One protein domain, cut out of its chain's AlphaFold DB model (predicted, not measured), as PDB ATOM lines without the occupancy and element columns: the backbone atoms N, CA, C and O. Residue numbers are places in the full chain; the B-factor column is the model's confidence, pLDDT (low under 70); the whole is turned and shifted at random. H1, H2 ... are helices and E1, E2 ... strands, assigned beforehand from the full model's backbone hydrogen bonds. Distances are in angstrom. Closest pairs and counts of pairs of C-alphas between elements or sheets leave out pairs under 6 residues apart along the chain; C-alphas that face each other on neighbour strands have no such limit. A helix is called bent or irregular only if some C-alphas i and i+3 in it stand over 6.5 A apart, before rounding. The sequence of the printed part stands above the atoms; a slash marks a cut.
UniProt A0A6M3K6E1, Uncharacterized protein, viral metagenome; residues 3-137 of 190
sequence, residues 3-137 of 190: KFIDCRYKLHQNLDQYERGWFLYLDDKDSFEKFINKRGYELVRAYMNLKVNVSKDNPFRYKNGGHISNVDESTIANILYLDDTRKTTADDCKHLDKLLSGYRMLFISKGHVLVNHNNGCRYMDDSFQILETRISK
ATOM      1  N   LYS A   3       6.652  14.358   1.040       91.81
ATOM      2  CA  LYS A   3       5.406  15.057   0.746       91.81
ATOM      3  C   LYS A   3       5.720  16.381   0.075       91.81
ATOM      4  O   LYS A   3       6.605  17.120   0.497       91.81
ATOM      5  N   PHE A   4       4.957  16.691  -0.952       90.31
ATOM      6  CA  PHE A   4       5.040  17.949  -1.654       90.31
ATOM      7  C   PHE A   4       3.690  18.627  -1.652       90.31
ATOM      8  O   PHE A   4       2.678  17.966  -1.884       90.31
ATOM      9  N   ILE A   5       3.687  19.932  -1.421       90.38
ATOM     10  CA  ILE A   5       2.466  20.725  -1.453       90.38
ATOM     11  C   ILE A   5       2.586  21.811  -2.511       90.38
ATOM     12  O   ILE A   5       3.553  22.570  -2.518       90.38
ATOM     13  N   ASP A   6       1.599  21.878  -3.393       87.50
ATOM     14  CA  ASP A   6       1.326  23.052  -4.214       87.50
ATOM     15  C   ASP A   6       0.284  23.892  -3.483       87.50
ATOM     16  O   ASP A   6      -0.738  23.382  -3.019       87.50
ATOM     17  N   CYS A   7       0.558  25.177  -3.334       88.25
ATOM     18  CA  CYS A   7      -0.266  26.071  -2.546       88.25
ATOM     19  C   CYS A   7      -0.236  27.490  -3.100       88.25
ATOM     20  O   CYS A   7       0.745  27.924  -3.704       88.25
ATOM     21  N   ARG A   8      -1.307  28.239  -2.847       88.69
ATOM     22  CA  ARG A   8      -1.290  29.701  -2.932       88.69
ATOM     23  C   ARG A   8      -1.017  30.276  -1.556       88.69
ATOM     24  O   ARG A   8      -1.514  29.737  -0.575       88.69
ATOM     25  N   TYR A   9      -0.264  31.362  -1.474       86.88
ATOM     26  CA  TYR A   9      -0.002  32.036  -0.209       86.88
ATOM     27  C   TYR A   9       0.131  33.544  -0.381       86.88
ATOM     28  O   TYR A   9       0.527  34.022  -1.443       86.88
ATOM     29  N   LYS A  10      -0.159  34.297   0.679       83.69
ATOM     30  CA  LYS A  10       0.109  35.740   0.716       83.69
ATOM     31  C   LYS A  10       1.549  36.008   1.129       83.69
ATOM     32  O   LYS A  10       2.066  35.373   2.049       83.69
ATOM     33  N   LEU A  11       2.195  36.969   0.475       73.81
ATOM     34  CA  LEU A  11       3.445  37.521   0.989       73.81
ATOM     35  C   LEU A  11       3.126  38.497   2.122       73.81
ATOM     36  O   LEU A  11       2.289  39.379   1.958       73.81
ATOM     37  N   HIS A  12       3.843  38.397   3.245       65.06
ATOM     38  CA  HIS A  12       3.666  39.310   4.385       65.06
ATOM     39  C   HIS A  12       3.806  40.798   4.020       65.06
ATOM     40  O   HIS A  12       3.297  41.646   4.744       65.06
ATOM     41  N   GLN A  13       4.479  41.117   2.911       61.97
ATOM     42  CA  GLN A  13       4.715  42.488   2.457       61.97
ATOM     43  C   GLN A  13       3.664  43.008   1.457       61.97
ATOM     44  O   GLN A  13       3.658  44.200   1.182       61.97
ATOM     45  N   ASN A  14       2.772  42.156   0.930       61.06
ATOM     46  CA  ASN A  14       1.729  42.544  -0.028       61.06
ATOM     47  C   ASN A  14       0.439  41.749   0.234       61.06
ATOM     48  O   ASN A  14       0.242  40.663  -0.310       61.06
ATOM     49  N   LEU A  15      -0.454  42.306   1.060       62.62
ATOM     50  CA  LEU A  15      -1.684  41.645   1.531       62.62
ATOM     51  C   LEU A  15      -2.675  41.265   0.412       62.62
ATOM     52  O   LEU A  15      -3.495  40.359   0.612       62.62
ATOM     53  N   ASP A  16      -2.553  41.910  -0.751       71.31
ATOM     54  CA  ASP A  16      -3.448  41.741  -1.901       71.31
ATOM     55  C   ASP A  16      -2.869  40.852  -3.012       71.31
ATOM     56  O   ASP A  16      -3.549  40.568  -3.999       71.31
ATOM     57  N   GLN A  17      -1.623  40.383  -2.873       71.19
ATOM     58  CA  GLN A  17      -0.986  39.523  -3.870       71.19
ATOM     59  C   GLN A  17      -0.804  38.105  -3.335       71.19
ATOM     60  O   GLN A  17      -0.168  37.872  -2.306       71.19
ATOM     61  N   TYR A  18      -1.353  37.148  -4.081       77.31
ATOM     62  CA  TYR A  18      -1.120  35.729  -3.859       77.31
ATOM     63  C   TYR A  18       0.000  35.246  -4.774       77.31
ATOM     64  O   TYR A  18      -0.031  35.468  -5.986       77.31
ATOM     65  N   GLU A  19       0.955  34.532  -4.198       79.81
ATOM     66  CA  GLU A  19       1.928  33.732  -4.933       79.81
ATOM     67  C   GLU A  19       1.494  32.272  -4.940       79.81
ATOM     68  O   GLU A  19       0.766  31.834  -4.050       79.81
ATOM     69  N   ARG A  20       1.937  31.499  -5.934       82.69
ATOM     70  CA  ARG A  20       1.714  30.052  -5.976       82.69
ATOM     71  C   ARG A  20       3.047  29.349  -5.848       82.69
ATOM     72  O   ARG A  20       3.889  29.504  -6.716       82.69
ATOM     73  N   GLY A  21       3.263  28.577  -4.799       80.75
ATOM     74  CA  GLY A  21       4.518  27.866  -4.598       80.75
ATOM     75  C   GLY A  21       4.302  26.378  -4.442       80.75
ATOM     76  O   GLY A  21       3.315  25.934  -3.861       80.75
ATOM     77  N   TRP A  22       5.291  25.627  -4.905       84.75
ATOM     78  CA  TRP A  22       5.388  24.206  -4.650       84.75
ATOM     79  C   TRP A  22       6.583  23.958  -3.732       84.75
ATOM     80  O   TRP A  22       7.712  24.368  -4.016       84.75
ATOM     81  N   PHE A  23       6.301  23.322  -2.601       88.81
ATOM     82  CA  PHE A  23       7.230  23.124  -1.501       88.81
ATOM     83  C   PHE A  23       7.401  21.639  -1.193       88.81
ATOM     84  O   PHE A  23       6.442  20.869  -1.243       88.81
ATOM     85  N   LEU A  24       8.617  21.256  -0.814       91.69
ATOM     86  CA  LEU A  24       8.854  20.050  -0.035       91.69
ATOM     87  C   LEU A  24       8.338  20.310   1.383       91.69
ATOM     88  O   LEU A  24       8.780  21.257   2.034       91.69
ATOM     89  N   TYR A  25       7.405  19.487   1.841       94.50
ATOM     90  CA  TYR A  25       6.852  19.557   3.184       94.50
ATOM     91  C   TYR A  25       7.463  18.461   4.043       94.50
ATOM     92  O   TYR A  25       7.376  17.276   3.720       94.50
ATOM     93  N   LEU A  26       8.111  18.885   5.121       93.69
ATOM     94  CA  LEU A  26       8.738  18.020   6.105       93.69
ATOM     95  C   LEU A  26       7.942  18.178   7.398       93.69
ATOM     96  O   LEU A  26       8.094  19.189   8.079       93.69
ATOM     97  N   ASP A  27       7.074  17.215   7.690       95.12
ATOM     98  CA  ASP A  27       6.195  17.152   8.869       95.12
ATOM     99  C   ASP A  27       6.536  15.993   9.813       95.12
ATOM    100  O   ASP A  27       5.949  15.859  10.884       95.12
ATOM    101  N   ASP A  28       7.515  15.170   9.441       95.06
ATOM    102  CA  ASP A  28       7.990  14.063  10.252       95.06
ATOM    103  C   ASP A  28       9.519  14.058  10.368       95.06
ATOM    104  O   ASP A  28      10.255  14.555   9.506       95.06
ATOM    105  N   LYS A  29       9.997  13.490  11.478       92.44
ATOM    106  CA  LYS A  29      11.419  13.459  11.826       92.44
ATOM    107  C   LYS A  29      12.259  12.703  10.791       92.44
ATOM    108  O   LYS A  29      13.352  13.160  10.474       92.44
ATOM    109  N   ASP A  30      11.771  11.582  10.262       90.75
ATOM    110  CA  ASP A  30      12.519  10.745   9.315       90.75
ATOM    111  C   ASP A  30      12.715  11.471   7.975       90.75
ATOM    112  O   ASP A  30      13.831  11.540   7.451       90.75
ATOM    113  N   SER A  31      11.662  12.096   7.444       88.25
ATOM    114  CA  SER A  31      11.747  12.926   6.238       88.25
ATOM    115  C   SER A  31      12.657  14.135   6.445       88.25
ATOM    116  O   SER A  31      13.459  14.456   5.561       88.25
ATOM    117  N   PHE A  32      12.581  14.784   7.612       90.25
ATOM    118  CA  PHE A  32      13.449  15.909   7.953       90.25
ATOM    119  C   PHE A  32      14.926  15.497   8.040       90.25
ATOM    120  O   PHE A  32      15.779  16.138   7.426       90.25
ATOM    121  N   GLU A  33      15.245  14.398   8.727       86.50
ATOM    122  CA  GLU A  33      16.612  13.870   8.822       86.50
ATOM    123  C   GLU A  33      17.169  13.484   7.449       86.50
ATOM    124  O   GLU A  33      18.302  13.838   7.117       86.50
ATOM    125  N   LYS A  34      16.364  12.833   6.600       86.19
ATOM    126  CA  LYS A  34      16.754  12.503   5.220       86.19
ATOM    127  C   LYS A  34      17.054  13.748   4.393       86.19
ATOM    128  O   LYS A  34      18.047  13.763   3.663       86.19
ATOM    129  N   PHE A  35      16.233  14.791   4.518       87.00
ATOM    130  CA  PHE A  35      16.477  16.075   3.864       87.00
ATOM    131  C   PHE A  35      17.787  16.713   4.343       87.00
ATOM    132  O   PHE A  35      18.630  17.057   3.517       87.00
ATOM    133  N   ILE A  36      17.992  16.818   5.660       84.19
ATOM    134  CA  ILE A  36      19.200  17.418   6.244       84.19
ATOM    135  C   ILE A  36      20.457  16.646   5.842       84.19
ATOM    136  O   ILE A  36      21.447  17.267   5.466       84.19
ATOM    137  N   ASN A  37      20.422  15.313   5.860       80.19
ATOM    138  CA  ASN A  37      21.562  14.487   5.464       80.19
ATOM    139  C   ASN A  37      21.911  14.677   3.987       80.19
ATOM    140  O   ASN A  37      23.078  14.882   3.649       80.19
ATOM    141  N   LYS A  38      20.904  14.669   3.104       81.38
ATOM    142  CA  LYS A  38      21.117  14.906   1.674       81.38
ATOM    143  C   LYS A  38      21.670  16.310   1.420       81.38
ATOM    144  O   LYS A  38      22.682  16.449   0.737       81.38
ATOM    145  N   ARG A  39      21.056  17.339   2.009       79.38
ATOM    146  CA  ARG A  39      21.479  18.732   1.823       79.38
ATOM    147  C   ARG A  39      22.858  18.995   2.423       79.38
ATOM    148  O   ARG A  39      23.677  19.657   1.798       79.38
ATOM    149  N   GLY A  40      23.135  18.447   3.604       70.44
ATOM    150  CA  GLY A  40      24.448  18.510   4.238       70.44
ATOM    151  C   GLY A  40      25.531  17.892   3.354       70.44
ATOM    152  O   GLY A  40      26.569  18.514   3.144       70.44
ATOM    153  N   TYR A  41      25.268  16.722   2.764       70.69
ATOM    154  CA  TYR A  41      26.184  16.092   1.812       70.69
ATOM    155  C   TYR A  41      26.429  16.961   0.569       70.69
ATOM    156  O   TYR A  41      27.578  17.144   0.169       70.69
ATOM    157  N   GLU A  42      25.378  17.526  -0.029       71.19
ATOM    158  CA  GLU A  42      25.497  18.418  -1.192       71.19
ATOM    159  C   GLU A  42      26.322  19.671  -0.873       71.19
ATOM    160  O   GLU A  42      27.228  20.014  -1.633       71.19
ATOM    161  N   LEU A  43      26.074  20.304   0.279       69.25
ATOM    162  CA  LEU A  43      26.833  21.465   0.747       69.25
ATOM    163  C   LEU A  43      28.309  21.124   0.985       69.25
ATOM    164  O   LEU A  43      29.186  21.860   0.539       69.25
ATOM    165  N   VAL A  44      28.598  19.992   1.635       65.12
ATOM    166  CA  VAL A  44      29.975  19.520   1.855       65.12
ATOM    167  C   VAL A  44      30.663  19.216   0.527       65.12
ATOM    168  O   VAL A  44      31.809  19.607   0.327       65.12
ATOM    169  N   ARG A  45      29.980  18.558  -0.413       66.81
ATOM    170  CA  ARG A  45      30.540  18.248  -1.734       66.81
ATOM    171  C   ARG A  45      30.858  19.516  -2.522       66.81
ATOM    172  O   ARG A  45      31.956  19.626  -3.061       66.81
ATOM    173  N   ALA A  46      29.926  20.466  -2.575       65.25
ATOM    174  CA  ALA A  46      30.137  21.756  -3.228       65.25
ATOM    175  C   ALA A  46      31.318  22.504  -2.592       65.25
ATOM    176  O   ALA A  46      32.204  22.988  -3.294       65.25
ATOM    177  N   TYR A  47      31.389  22.499  -1.262       65.50
ATOM    178  CA  TYR A  47      32.495  23.077  -0.510       65.50
ATOM    179  C   TYR A  47      33.855  22.441  -0.843       65.50
ATOM    180  O   TYR A  47      34.822  23.154  -1.113       65.50
ATOM    181  N   MET A  48      33.936  21.106  -0.871       64.38
ATOM    182  CA  MET A  48      35.170  20.385  -1.204       64.38
ATOM    183  C   MET A  48      35.611  20.652  -2.645       64.38
ATOM    184  O   MET A  48      36.790  20.908  -2.880       64.38
ATOM    185  N   ASN A  49      34.676  20.666  -3.599       62.78
ATOM    186  CA  ASN A  49      34.969  20.991  -4.995       62.78
ATOM    187  C   ASN A  49      35.542  22.406  -5.138       62.78
ATOM    188  O   ASN A  49      36.509  22.606  -5.871       62.78
ATOM    189  N   LEU A  50      34.984  23.380  -4.419       60.88
ATOM    190  CA  LEU A  50      35.495  24.747  -4.433       60.88
ATOM    191  C   LEU A  50      36.899  24.816  -3.832       60.88
ATOM    192  O   LEU A  50      37.787  25.361  -4.477       60.88
ATOM    193  N   LYS A  51      37.149  24.178  -2.678       60.78
ATOM    194  CA  LYS A  51      38.492  24.105  -2.071       60.78
ATOM    195  C   LYS A  51      39.555  23.523  -3.005       60.78
ATOM    196  O   LYS A  51      40.687  23.992  -2.991       60.78
ATOM    197  N   VAL A  52      39.206  22.508  -3.792       60.28
ATOM    198  CA  VAL A  52      40.127  21.883  -4.755       60.28
ATOM    199  C   VAL A  52      40.377  22.789  -5.968       60.28
ATOM    200  O   VAL A  52      41.474  22.775  -6.520       60.28
ATOM    201  N   ASN A  53      39.390  23.598  -6.360       53.44
ATOM    202  CA  ASN A  53      39.436  24.431  -7.563       53.44
ATOM    203  C   ASN A  53      39.957  25.865  -7.338       53.44
ATOM    204  O   ASN A  53      40.186  26.574  -8.320       53.44
ATOM    205  N   VAL A  54      40.185  26.307  -6.092       54.22
ATOM    206  CA  VAL A  54      40.898  27.570  -5.835       54.22
ATOM    207  C   VAL A  54      42.377  27.385  -6.197       54.22
ATOM    208  O   VAL A  54      43.134  26.714  -5.497       54.22
ATOM    209  N   SER A  55      42.791  27.980  -7.319       46.34
ATOM    210  CA  SER A  55      44.194  28.049  -7.743       46.34
ATOM    211  C   SER A  55      45.053  28.702  -6.657       46.34
ATOM    212  O   SER A  55      44.771  29.830  -6.249       46.34
ATOM    213  N   LYS A  56      46.139  28.033  -6.245       49.12
ATOM    214  CA  LYS A  56      47.139  28.600  -5.319       49.12
ATOM    215  C   LYS A  56      47.762  29.902  -5.840       49.12
ATOM    216  O   LYS A  56      48.176  30.726  -5.034       49.12
ATOM    217  N   ASP A  57      47.772  30.099  -7.158       44.44
ATOM    218  CA  ASP A  57      48.485  31.207  -7.804       44.44
ATOM    219  C   ASP A  57      47.580  32.401  -8.138       44.44
ATOM    220  O   ASP A  57      48.066  33.453  -8.552       44.44
ATOM    221  N   ASN A  58      46.256  32.263  -7.985       45.25
ATOM    222  CA  ASN A  58      45.329  33.386  -8.106       45.25
ATOM    223  C   ASN A  58      43.960  33.038  -7.487       45.25
ATOM    224  O   ASN A  58      43.098  32.501  -8.193       45.25
ATOM    225  N   PRO A  59      43.718  33.362  -6.203       50.56
ATOM    226  CA  PRO A  59      42.459  33.035  -5.528       50.56
ATOM    227  C   PRO A  59      41.240  33.773  -6.112       50.56
ATOM    228  O   PRO A  59      40.112  33.455  -5.756       50.56
ATOM    229  N   PHE A  60      41.447  34.720  -7.039       45.72
ATOM    230  CA  PHE A  60      40.403  35.555  -7.639       45.72
ATOM    231  C   PHE A  60      39.999  35.147  -9.066       45.72
ATOM    232  O   PHE A  60      39.134  35.790  -9.660       45.72
ATOM    233  N   ARG A  61      40.603  34.105  -9.657       38.88
ATOM    234  CA  ARG A  61      40.239  33.628 -11.005       38.88
ATOM    235  C   ARG A  61      39.635  32.228 -10.960       38.88
ATOM    236  O   ARG A  61      40.330  31.233 -11.152       38.88
ATOM    237  N   TYR A  62      38.313  32.169 -10.823       44.00
ATOM    238  CA  TYR A  62      37.550  31.026 -11.319       44.00
ATOM    239  C   TYR A  62      37.728  30.968 -12.843       44.00
ATOM    240  O   TYR A  62      37.410  31.926 -13.550       44.00
ATOM    241  N   LYS A  63      38.304  29.877 -13.369       38.25
ATOM    242  CA  LYS A  63      38.391  29.648 -14.819       38.25
ATOM    243  C   LYS A  63      36.973  29.433 -15.369       38.25
ATOM    244  O   LYS A  63      36.454  28.333 -15.292       38.25
ATOM    245  N   ASN A  64      36.402  30.524 -15.878       39.06
ATOM    246  CA  ASN A  64      35.333  30.695 -16.869       39.06
ATOM    247  C   ASN A  64      34.282  29.585 -17.075       39.06
ATOM    248  O   ASN A  64      34.604  28.479 -17.490       39.06
ATOM    249  N   GLY A  65      33.020  30.030 -17.125       34.66
ATOM    250  CA  GLY A  65      32.148  29.692 -18.256       34.66
ATOM    251  C   GLY A  65      31.042  28.683 -17.972       34.66
ATOM    252  O   GLY A  65      31.097  27.549 -18.427       34.66
ATOM    253  N   GLY A  66      29.991  29.128 -17.296       27.52
ATOM    254  CA  GLY A  66      28.727  28.409 -17.200       27.52
ATOM    255  C   GLY A  66      27.848  29.092 -16.170       27.52
ATOM    256  O   GLY A  66      28.315  29.384 -15.077       27.52
ATOM    257  N   HIS A  67      26.602  29.404 -16.518       34.50
ATOM    258  CA  HIS A  67      25.620  29.867 -15.542       34.50
ATOM    259  C   HIS A  67      25.423  28.775 -14.482       34.50
ATOM    260  O   HIS A  67      24.727  27.791 -14.723       34.50
ATOM    261  N   ILE A  68      26.051  28.944 -13.322       40.53
ATOM    262  CA  ILE A  68      25.843  28.116 -12.137       40.53
ATOM    263  C   ILE A  68      24.851  28.877 -11.252       40.53
ATOM    264  O   ILE A  68      24.924  30.096 -11.107       40.53
ATOM    265  N   SER A  69      23.829  28.189 -10.746       38.53
ATOM    266  CA  SER A  69      22.713  28.798 -10.017       38.53
ATOM    267  C   SER A  69      23.196  29.600  -8.797       38.53
ATOM    268  O   SER A  69      23.707  29.030  -7.834       38.53
ATOM    269  N   ASN A  70      22.971  30.915  -8.834       46.78
ATOM    270  CA  ASN A  70      23.518  31.967  -7.962       46.78
ATOM    271  C   ASN A  70      23.333  31.825  -6.431       46.78
ATOM    272  O   ASN A  70      23.802  32.697  -5.704       46.78
ATOM    273  N   VAL A  71      22.666  30.799  -5.896       49.09
ATOM    274  CA  VAL A  71      22.387  30.703  -4.445       49.09
ATOM    275  C   VAL A  71      23.456  29.901  -3.705       49.09
ATOM    276  O   VAL A  71      23.937  30.347  -2.665       49.09
ATOM    277  N   ASP A  72      23.887  28.763  -4.249       48.84
ATOM    278  CA  ASP A  72      24.854  27.898  -3.565       48.84
ATOM    279  C   ASP A  72      26.280  28.460  -3.685       48.84
ATOM    280  O   ASP A  72      27.008  28.491  -2.698       48.84
ATOM    281  N   GLU A  73      26.655  29.033  -4.833       48.03
ATOM    282  CA  GLU A  73      27.965  29.678  -4.994       48.03
ATOM    283  C   GLU A  73      28.074  31.029  -4.296       48.03
ATOM    284  O   GLU A  73      29.120  31.283  -3.731       48.03
ATOM    285  N   SER A  74      27.044  31.885  -4.249       46.84
ATOM    286  CA  SER A  74      27.141  33.145  -3.483       46.84
ATOM    287  C   SER A  74      27.183  32.889  -1.977       46.84
ATOM    288  O   SER A  74      27.916  33.557  -1.251       46.84
ATOM    289  N   THR A  75      26.459  31.872  -1.503       49.34
ATOM    290  CA  THR A  75      26.478  31.447  -0.100       49.34
ATOM    291  C   THR A  75      27.810  30.796   0.261       49.34
ATOM    292  O   THR A  75      28.382  31.126   1.296       49.34
ATOM    293  N   ILE A  76      28.357  29.920  -0.591       51.50
ATOM    294  CA  ILE A  76      29.662  29.293  -0.336       51.50
ATOM    295  C   ILE A  76      30.820  30.262  -0.611       51.50
ATOM    296  O   ILE A  76      31.809  30.235   0.113       51.50
ATOM    297  N   ALA A  77      30.692  31.176  -1.571       50.75
ATOM    298  CA  ALA A  77      31.617  32.286  -1.760       50.75
ATOM    299  C   ALA A  77      31.597  33.190  -0.534       50.75
ATOM    300  O   ALA A  77      32.667  33.485  -0.044       50.75
ATOM    301  N   ASN A  78      30.443  33.523   0.054       48.00
ATOM    302  CA  ASN A  78      30.383  34.226   1.342       48.00
ATOM    303  C   ASN A  78      31.039  33.421   2.478       48.00
ATOM    304  O   ASN A  78      31.756  34.005   3.279       48.00
ATOM    305  N   ILE A  79      30.881  32.091   2.524       50.66
ATOM    306  CA  ILE A  79      31.615  31.232   3.475       50.66
ATOM    307  C   ILE A  79      33.131  31.311   3.239       50.66
ATOM    308  O   ILE A  79      33.900  31.276   4.192       50.66
ATOM    309  N   LEU A  80      33.581  31.369   1.984       52.34
ATOM    310  CA  LEU A  80      34.994  31.430   1.592       52.34
ATOM    311  C   LEU A  80      35.600  32.844   1.682       52.34
ATOM    312  O   LEU A  80      36.800  32.941   1.911       52.34
ATOM    313  N   TYR A  81      34.799  33.903   1.526       50.00
ATOM    314  CA  TYR A  81      35.226  35.304   1.410       50.00
ATOM    315  C   TYR A  81      34.913  36.176   2.629       50.00
ATOM    316  O   TYR A  81      35.466  37.267   2.733       50.00
ATOM    317  N   LEU A  82      34.056  35.741   3.555       45.53
ATOM    318  CA  LEU A  82      33.797  36.466   4.798       45.53
ATOM    319  C   LEU A  82      34.413  35.689   5.953       45.53
ATOM    320  O   LEU A  82      33.743  34.877   6.586       45.53
ATOM    321  N   ASP A  83      35.709  35.902   6.167       45.56
ATOM    322  CA  ASP A  83      36.272  36.365   7.442       45.56
ATOM    323  C   ASP A  83      37.769  36.005   7.498       45.56
ATOM    324  O   ASP A  83      38.138  34.827   7.528       45.56
ATOM    325  N   ASP A  84      38.643  37.015   7.567       50.53
ATOM    326  CA  ASP A  84      40.087  36.844   7.803       50.53
ATOM    327  C   ASP A  84      40.382  36.178   9.173       50.53
ATOM    328  O   ASP A  84      41.529  35.858   9.499       50.53
ATOM    329  N   THR A  85      39.352  35.931   9.997       49.53
ATOM    330  CA  THR A  85      39.438  35.155  11.242       49.53
ATOM    331  C   THR A  85      39.282  33.639  11.071       49.53
ATOM    332  O   THR A  85      39.535  32.899  12.028       49.53
ATOM    333  N   ARG A  86      38.900  33.145   9.885       57.56
ATOM    334  CA  ARG A  86      38.660  31.716   9.630       57.56
ATOM    335  C   ARG A  86      39.964  30.912   9.683       57.56
ATOM    336  O   ARG A  86      40.839  31.085   8.838       57.56
ATOM    337  N   LYS A  87      40.100  30.003  10.660       57.56
ATOM    338  CA  LYS A  87      41.373  29.294  10.926       57.56
ATOM    339  C   LYS A  87      41.276  27.771  10.908       57.56
ATOM    340  O   LYS A  87      42.300  27.118  10.724       57.56
ATOM    341  N   THR A  88      40.091  27.183  11.108       65.44
ATOM    342  CA  THR A  88      39.980  25.738  11.385       65.44
ATOM    343  C   THR A  88      38.791  25.047  10.714       65.44
ATOM    344  O   THR A  88      37.781  25.665  10.388       65.44
ATOM    345  N   THR A  89      38.862  23.716  10.594       64.44
ATOM    346  CA  THR A  89      37.729  22.857  10.190       64.44
ATOM    347  C   THR A  89      36.511  23.015  11.108       64.44
ATOM    348  O   THR A  89      35.379  22.840  10.665       64.44
ATOM    349  N   ALA A  90      36.709  23.381  12.377       67.56
ATOM    350  CA  ALA A  90      35.604  23.627  13.298       67.56
ATOM    351  C   ALA A  90      34.778  24.864  12.896       67.56
ATOM    352  O   ALA A  90      33.555  24.853  13.043       67.56
ATOM    353  N   ASP A  91      35.418  25.901  12.349       66.81
ATOM    354  CA  ASP A  91      34.731  27.102  11.853       66.81
ATOM    355  C   ASP A  91      33.883  26.784  10.611       66.81
ATOM    356  O   ASP A  91      32.770  27.296  10.464       66.81
ATOM    357  N   ASP A  92      34.360  25.856   9.772       65.88
ATOM    358  CA  ASP A  92      33.624  25.328   8.616       65.88
ATOM    359  C   ASP A  92      32.349  24.602   9.060       65.88
ATOM    360  O   ASP A  92      31.262  24.858   8.538       65.88
ATOM    361  N   CYS A  93      32.466  23.724  10.060       67.00
ATOM    362  CA  CYS A  93      31.327  23.002  10.620       67.00
ATOM    363  C   CYS A  93      30.292  23.954  11.232       67.00
ATOM    364  O   CYS A  93      29.097  23.765  11.011       67.00
ATOM    365  N   LYS A  94      30.727  25.002  11.947       71.12
ATOM    366  CA  LYS A  94      29.822  26.026  12.500       71.12
ATOM    367  C   LYS A  94      29.072  26.785  11.407       71.12
ATOM    368  O   LYS A  94      27.888  27.067  11.563       71.12
ATOM    369  N   HIS A  95      29.732  27.102  10.295       69.25
ATOM    370  CA  HIS A  95      29.079  27.761   9.163       69.25
ATOM    371  C   HIS A  95      28.055  26.859   8.472       69.25
ATOM    372  O   HIS A  95      26.941  27.302   8.192       69.25
ATOM    373  N   LEU A  96      28.401  25.591   8.239       70.19
ATOM    374  CA  LEU A  96      27.460  24.610   7.696       70.19
ATOM    375  C   LEU A  96      26.253  24.419   8.623       70.19
ATOM    376  O   LEU A  96      25.118  24.387   8.151       70.19
ATOM    377  N   ASP A  97      26.474  24.366   9.938       73.75
ATOM    378  CA  ASP A  97      25.388  24.294  10.916       73.75
ATOM    379  C   ASP A  97      24.511  25.553  10.881       73.75
ATOM    380  O   ASP A  97      23.287  25.443  10.847       73.75
ATOM    381  N   LYS A  98      25.102  26.750  10.748       75.62
ATOM    382  CA  LYS A  98      24.352  28.006  10.585       75.62
ATOM    383  C   LYS A  98      23.438  27.979   9.356       75.62
ATOM    384  O   LYS A  98      22.296  28.420   9.459       75.62
ATOM    385  N   LEU A  99      23.886  27.424   8.229       72.12
ATOM    386  CA  LEU A  99      23.044  27.280   7.033       72.12
ATOM    387  C   LEU A  99      21.854  26.344   7.255       72.12
ATOM    388  O   LEU A  99      20.764  26.588   6.743       72.12
ATOM    389  N   LEU A 100      22.055  25.274   8.024       80.62
ATOM    390  CA  LEU A 100      21.012  24.291   8.308       80.62
ATOM    391  C   LEU A 100      20.112  24.700   9.490       80.62
ATOM    392  O   LEU A 100      19.005  24.176   9.643       80.62
ATOM    393  N   SER A 101      20.569  25.651  10.309       83.62
ATOM    394  CA  SER A 101      19.913  26.071  11.549       83.62
ATOM    395  C   SER A 101      18.504  26.616  11.318       83.62
ATOM    396  O   SER A 101      17.605  26.304  12.096       83.62
ATOM    397  N   GLY A 102      18.276  27.341  10.216       85.56
ATOM    398  CA  GLY A 102      16.961  27.887   9.872       85.56
ATOM    399  C   GLY A 102      15.892  26.801   9.736       85.56
ATOM    400  O   GLY A 102      14.823  26.907  10.337       85.56
ATOM    401  N   TYR A 103      16.208  25.707   9.032       88.25
ATOM    402  CA  TYR A 103      15.288  24.575   8.891       88.25
ATOM    403  C   TYR A 103      15.037  23.884  10.234       88.25
ATOM    404  O   TYR A 103      13.890  23.584  10.555       88.25
ATOM    405  N   ARG A 104      16.095  23.652  11.031       88.38
ATOM    406  CA  ARG A 104      15.981  22.999  12.349       88.38
ATOM    407  C   ARG A 104      15.127  23.809  13.312       88.38
ATOM    408  O   ARG A 104      14.230  23.250  13.930       88.38
ATOM    409  N   MET A 105      15.382  25.111  13.427       90.19
ATOM    410  CA  MET A 105      14.624  25.978  14.328       90.19
ATOM    411  C   MET A 105      13.146  26.040  13.939       90.19
ATOM    412  O   MET A 105      12.282  25.941  14.810       90.19
ATOM    413  N   LEU A 106      12.838  26.156  12.643       90.44
ATOM    414  CA  LEU A 106      11.453  26.123  12.170       90.44
ATOM    415  C   LEU A 106      10.783  24.781  12.466       90.44
ATOM    416  O   LEU A 106       9.699  24.766  13.037       90.44
ATOM    417  N   PHE A 107      11.449  23.666  12.162       93.00
ATOM    418  CA  PHE A 107      10.901  22.335  12.411       93.00
ATOM    419  C   PHE A 107      10.650  22.082  13.906       93.00
ATOM    420  O   PHE A 107       9.573  21.626  14.273       93.00
ATOM    421  N   ILE A 108      11.589  22.447  14.786       92.38
ATOM    422  CA  ILE A 108      11.427  22.315  16.244       92.38
ATOM    423  C   ILE A 108      10.285  23.198  16.761       92.38
ATOM    424  O   ILE A 108       9.502  22.760  17.597       92.38
ATOM    425  N   SER A 109      10.186  24.441  16.281       93.88
ATOM    426  CA  SER A 109       9.209  25.407  16.802       93.88
ATOM    427  C   SER A 109       7.793  25.221  16.255       93.88
ATOM    428  O   SER A 109       6.836  25.594  16.931       93.88
ATOM    429  N   LYS A 110       7.645  24.691  15.037       96.00
ATOM    430  CA  LYS A 110       6.350  24.570  14.346       96.00
ATOM    431  C   LYS A 110       5.897  23.131  14.130       96.00
ATOM    432  O   LYS A 110       4.733  22.928  13.815       96.00
ATOM    433  N   GLY A 111       6.786  22.152  14.294       94.81
ATOM    434  CA  GLY A 111       6.533  20.744  13.974       94.81
ATOM    435  C   GLY A 111       6.683  20.412  12.488       94.81
ATOM    436  O   GLY A 111       6.643  19.242  12.120       94.81
ATOM    437  N   HIS A 112       6.884  21.416  11.629       94.31
ATOM    438  CA  HIS A 112       7.062  21.236  10.193       94.31
ATOM    439  C   HIS A 112       7.905  22.338   9.558       94.31
ATOM    440  O   HIS A 112       8.072  23.429  10.106       94.31
ATOM    441  N   VAL A 113       8.385  22.078   8.344       94.25
ATOM    442  CA  VAL A 113       9.015  23.085   7.488       94.25
ATOM    443  C   VAL A 113       8.642  22.868   6.021       94.25
ATOM    444  O   VAL A 113       8.513  21.743   5.541       94.25
ATOM    445  N   LEU A 114       8.463  23.977   5.311       91.94
ATOM    446  CA  LEU A 114       8.313  24.053   3.866       91.94
ATOM    447  C   LEU A 114       9.623  24.519   3.256       91.94
ATOM    448  O   LEU A 114      10.134  25.570   3.641       91.94
ATOM    449  N   VAL A 115      10.137  23.771   2.285       88.56
ATOM    450  CA  VAL A 115      11.370  24.095   1.558       88.56
ATOM    451  C   VAL A 115      11.037  24.306   0.086       88.56
ATOM    452  O   VAL A 115      10.412  23.451  -0.540       88.56
ATOM    453  N   ASN A 116      11.418  25.455  -0.470       83.00
ATOM    454  CA  ASN A 116      11.203  25.761  -1.885       83.00
ATOM    455  C   ASN A 116      12.408  25.347  -2.753       83.00
ATOM    456  O   ASN A 116      13.456  24.944  -2.253       83.00
ATOM    457  N   HIS A 117      12.266  25.483  -4.073       73.62
ATOM    458  CA  HIS A 117      13.313  25.141  -5.044       73.62
ATOM    459  C   HIS A 117      14.586  26.007  -4.955       73.62
ATOM    460  O   HIS A 117      15.620  25.614  -5.479       73.62
ATOM    461  N   ASN A 118      14.521  27.165  -4.290       70.00
ATOM    462  CA  ASN A 118      15.655  28.069  -4.064       70.00
ATOM    463  C   ASN A 118      16.262  27.892  -2.664       70.00
ATOM    464  O   ASN A 118      16.923  28.800  -2.163       70.00
ATOM    465  N   ASN A 119      15.998  26.764  -1.998       72.06
ATOM    466  CA  ASN A 119      16.428  26.475  -0.627       72.06
ATOM    467  C   ASN A 119      15.864  27.430   0.444       72.06
ATOM    468  O   ASN A 119      16.226  27.324   1.614       72.06
ATOM    469  N   GLY A 120      14.938  28.322   0.100       81.56
ATOM    470  CA  GLY A 120      14.203  29.113   1.079       81.56
ATOM    471  C   GLY A 120      13.327  28.213   1.946       81.56
ATOM    472  O   GLY A 120      12.737  27.249   1.448       81.56
ATOM    473  N   CYS A 121      13.230  28.534   3.237       87.69
ATOM    474  CA  CYS A 121      12.361  27.829   4.171       87.69
ATOM    475  C   CYS A 121      11.319  28.740   4.808       87.69
ATOM    476  O   CYS A 121      11.536  29.936   4.990       87.69
ATOM    477  N   ARG A 122      10.175  28.149   5.146       89.94
ATOM    478  CA  ARG A 122       9.093  28.784   5.901       89.94
ATOM    479  C   ARG A 122       8.253  27.729   6.606       89.94
ATOM    480  O   ARG A 122       8.400  26.541   6.341       89.94
ATOM    481  N   TYR A 123       7.353  28.154   7.478       92.44
ATOM    482  CA  TYR A 123       6.307  27.288   8.006       92.44
ATOM    483  C   TYR A 123       4.980  27.600   7.312       92.44
ATOM    484  O   TYR A 123       4.795  28.688   6.766       92.44
ATOM    485  N   MET A 124       4.094  26.609   7.288       92.06
ATOM    486  CA  MET A 124       2.711  26.776   6.842       92.06
ATOM    487  C   MET A 124       1.879  27.431   7.951       92.06
ATOM    488  O   MET A 124       1.947  26.970   9.091       92.06
ATOM    489  N   ASP A 125       1.128  28.475   7.608       90.50
ATOM    490  CA  ASP A 125       0.187  29.215   8.460       90.50
ATOM    491  C   ASP A 125      -1.134  29.472   7.702       90.50
ATOM    492  O   ASP A 125      -1.314  28.986   6.582       90.50
ATOM    493  N   ASP A 126      -2.042  30.263   8.278       89.75
ATOM    494  CA  ASP A 126      -3.361  30.558   7.697       89.75
ATOM    495  C   ASP A 126      -3.304  31.373   6.392       89.75
ATOM    496  O   ASP A 126      -4.314  31.530   5.704       89.75
ATOM    497  N   SER A 127      -2.131  31.894   6.008       87.94
ATOM    498  CA  SER A 127      -1.962  32.565   4.716       87.94
ATOM    499  C   SER A 127      -1.935  31.589   3.541       87.94
ATOM    500  O   SER A 127      -2.001  32.038   2.394       87.94
ATOM    501  N   PHE A 128      -1.825  30.284   3.805       90.31
ATOM    502  CA  PHE A 128      -1.723  29.247   2.792       90.31
ATOM    503  C   PHE A 128      -3.064  28.615   2.442       90.31
ATOM    504  O   PHE A 128      -3.822  28.157   3.291       90.31
ATOM    505  N   GLN A 129      -3.276  28.451   1.144       92.12
ATOM    506  CA  GLN A 129      -4.308  27.610   0.570       92.12
ATOM    507  C   GLN A 129      -3.636  26.453  -0.170       92.12
ATOM    508  O   GLN A 129      -3.056  26.653  -1.240       92.12
ATOM    509  N   ILE A 130      -3.718  25.241   0.382       92.56
ATOM    510  CA  ILE A 130      -3.234  24.032  -0.298       92.56
ATOM    511  C   ILE A 130      -4.120  23.782  -1.521       92.56
ATOM    512  O   ILE A 130      -5.340  23.683  -1.408       92.56
ATOM    513  N   LEU A 131      -3.493  23.693  -2.690       88.38
ATOM    514  CA  LEU A 131      -4.147  23.346  -3.947       88.38
ATOM    515  C   LEU A 131      -4.022  21.851  -4.234       88.38
ATOM    516  O   LEU A 131      -4.986  21.218  -4.651       88.38
ATOM    517  N   GLU A 132      -2.832  21.290  -4.015       87.94
ATOM    518  CA  GLU A 132      -2.533  19.893  -4.310       87.94
ATOM    519  C   GLU A 132      -1.492  19.343  -3.327       87.94
ATOM    520  O   GLU A 132      -0.607  20.061  -2.861       87.94
ATOM    521  N   THR A 133      -1.580  18.049  -3.016       92.31
ATOM    522  CA  THR A 133      -0.554  17.312  -2.270       92.31
ATOM    523  C   THR A 133      -0.099  16.106  -3.080       92.31
ATOM    524  O   THR A 133      -0.923  15.310  -3.525       92.31
ATOM    525  N   ARG A 134       1.217  15.937  -3.230       89.25
ATOM    526  CA  ARG A 134       1.837  14.790  -3.906       89.25
ATOM    527  C   ARG A 134       2.784  14.059  -2.970       89.25
ATOM    528  O   ARG A 134       3.438  14.673  -2.130       89.25
ATOM    529  N   ILE A 135       2.884  12.744  -3.137       90.62
ATOM    530  CA  ILE A 135       3.818  11.896  -2.392       90.62
ATOM    531  C   ILE A 135       4.789  11.278  -3.390       90.62
ATOM    532  O   ILE A 135       4.376  10.757  -4.423       90.62
ATOM    533  N   SER A 136       6.079  11.324  -3.075       85.44
ATOM    534  CA  SER A 136       7.130  10.748  -3.908       85.44
ATOM    535  C   SER A 136       8.154   9.989  -3.068       85.44
ATOM    536  O   SER A 136       8.373  10.271  -1.888       85.44
ATOM    537  N   LYS A 137       8.808   9.002  -3.685       84.69
ATOM    538  CA  LYS A 137       9.993   8.351  -3.106       84.69
ATOM    539  C   LYS A 137      11.256   9.199  -3.288       84.69
ATOM    540  O   LYS A 137      12.190   9.061  -2.506       84.69
TER     541      LYS A 137
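AT A GLANCE: This is residues 3 to 137 of the 190 residues of an uncharacterized protein of viral metagenome (UniProt A0A6M3K6E1). A twisted sheet of four strands makes one end of an elongated model, and a loosely built arm of helices runs away from it. H1 leads out from the sheet, the bent helix H3 comes back to it, the short helix H2 lies by the outer part of H1, and the loop of residues 54 to 59 makes the far tip. The printed part has 135 residues, with named elements in the order E1, E2, H1, H2, H3, E3, E4; the sheet's order is E3, E2, E1, E4, antiparallel throughout. The class is mixed, helices and strands; the whole is loose, with a radius of gyration of the C-alphas of 17.9 A, and spans 54 by 30 by 30 A.

HOW THE PARTS SIT: E1, residues 3 to 11, forms a hairpin with E2, residues 14 to 26; N 7 and O 21 are 2.9 A apart, within hydrogen-bond range. E2 bends by 98 degrees at residue 17. H1, residues 29 to 53, only grazes the sheet, with its residues 31 to 35; the closest C-alphas of E2 and H1, those of Leu 26 and Phe 32, are 5.5 A apart. H2, residues 70 to 81, is close to H1 but not clearly touching, at a steep tilt of 63 degrees, with the closest C-alphas, those of Tyr 47 and Ile 76, 6.8 A apart. By its hydrogen bonds H3, residues 89 to 110, was assigned as one helix, but it is bent: C-alphas 99 and 102 are 6.7 A apart, and its arms, H3a to residue 99 and H3b from residue 102, stand at a steep tilt of 50 degrees. H3a is close to H1 but not clearly touching, at a steep tilt of 51 degrees, opposite ways; the closest C-alphas, those of Gly 40 and Leu 96, are 7.6 A apart. H3b only grazes the sheet, with its residues 102 to 107. E3, residues 113 to 115, is an edge strand beside E2, with N 24 and O 115 2.8 A apart. E4, residues 128 to 136, is the other edge strand, beside E1, with N 4 and O 134 2.8 A apart. Every O i to N i+4 pair is within hydrogen-bond range in H1, H3a and H3b, and 7 of 8 in H2.

IN THESE COORDINATES: E1 begins at C-alpha 3, (5.406, 15.057, 0.746), and is 22.6 A long; E2 is 26.2 A. H1 is 35.8 A long and ends at C-alpha 53, (39.436, 24.431, -7.563). H2 measures 15.4 A, H3a 15.7 A, H3b 12.0 A and E3 6.5 A. E4, 21.6 A long, ends at C-alpha 136, (7.130, 10.748, -3.908).

THE WHOLE: The two C-alphas farthest apart, those of Asp 57 and Asp 126, are 54.1 A apart. The printed part has no cut; the links H1 to H2 and E3 to E4 are long. Residues 81 to 90 stand free. Mean pLDDT of the printed part is 72.2, and residues 12 to 15, 43 to 93 and 95 are under 70.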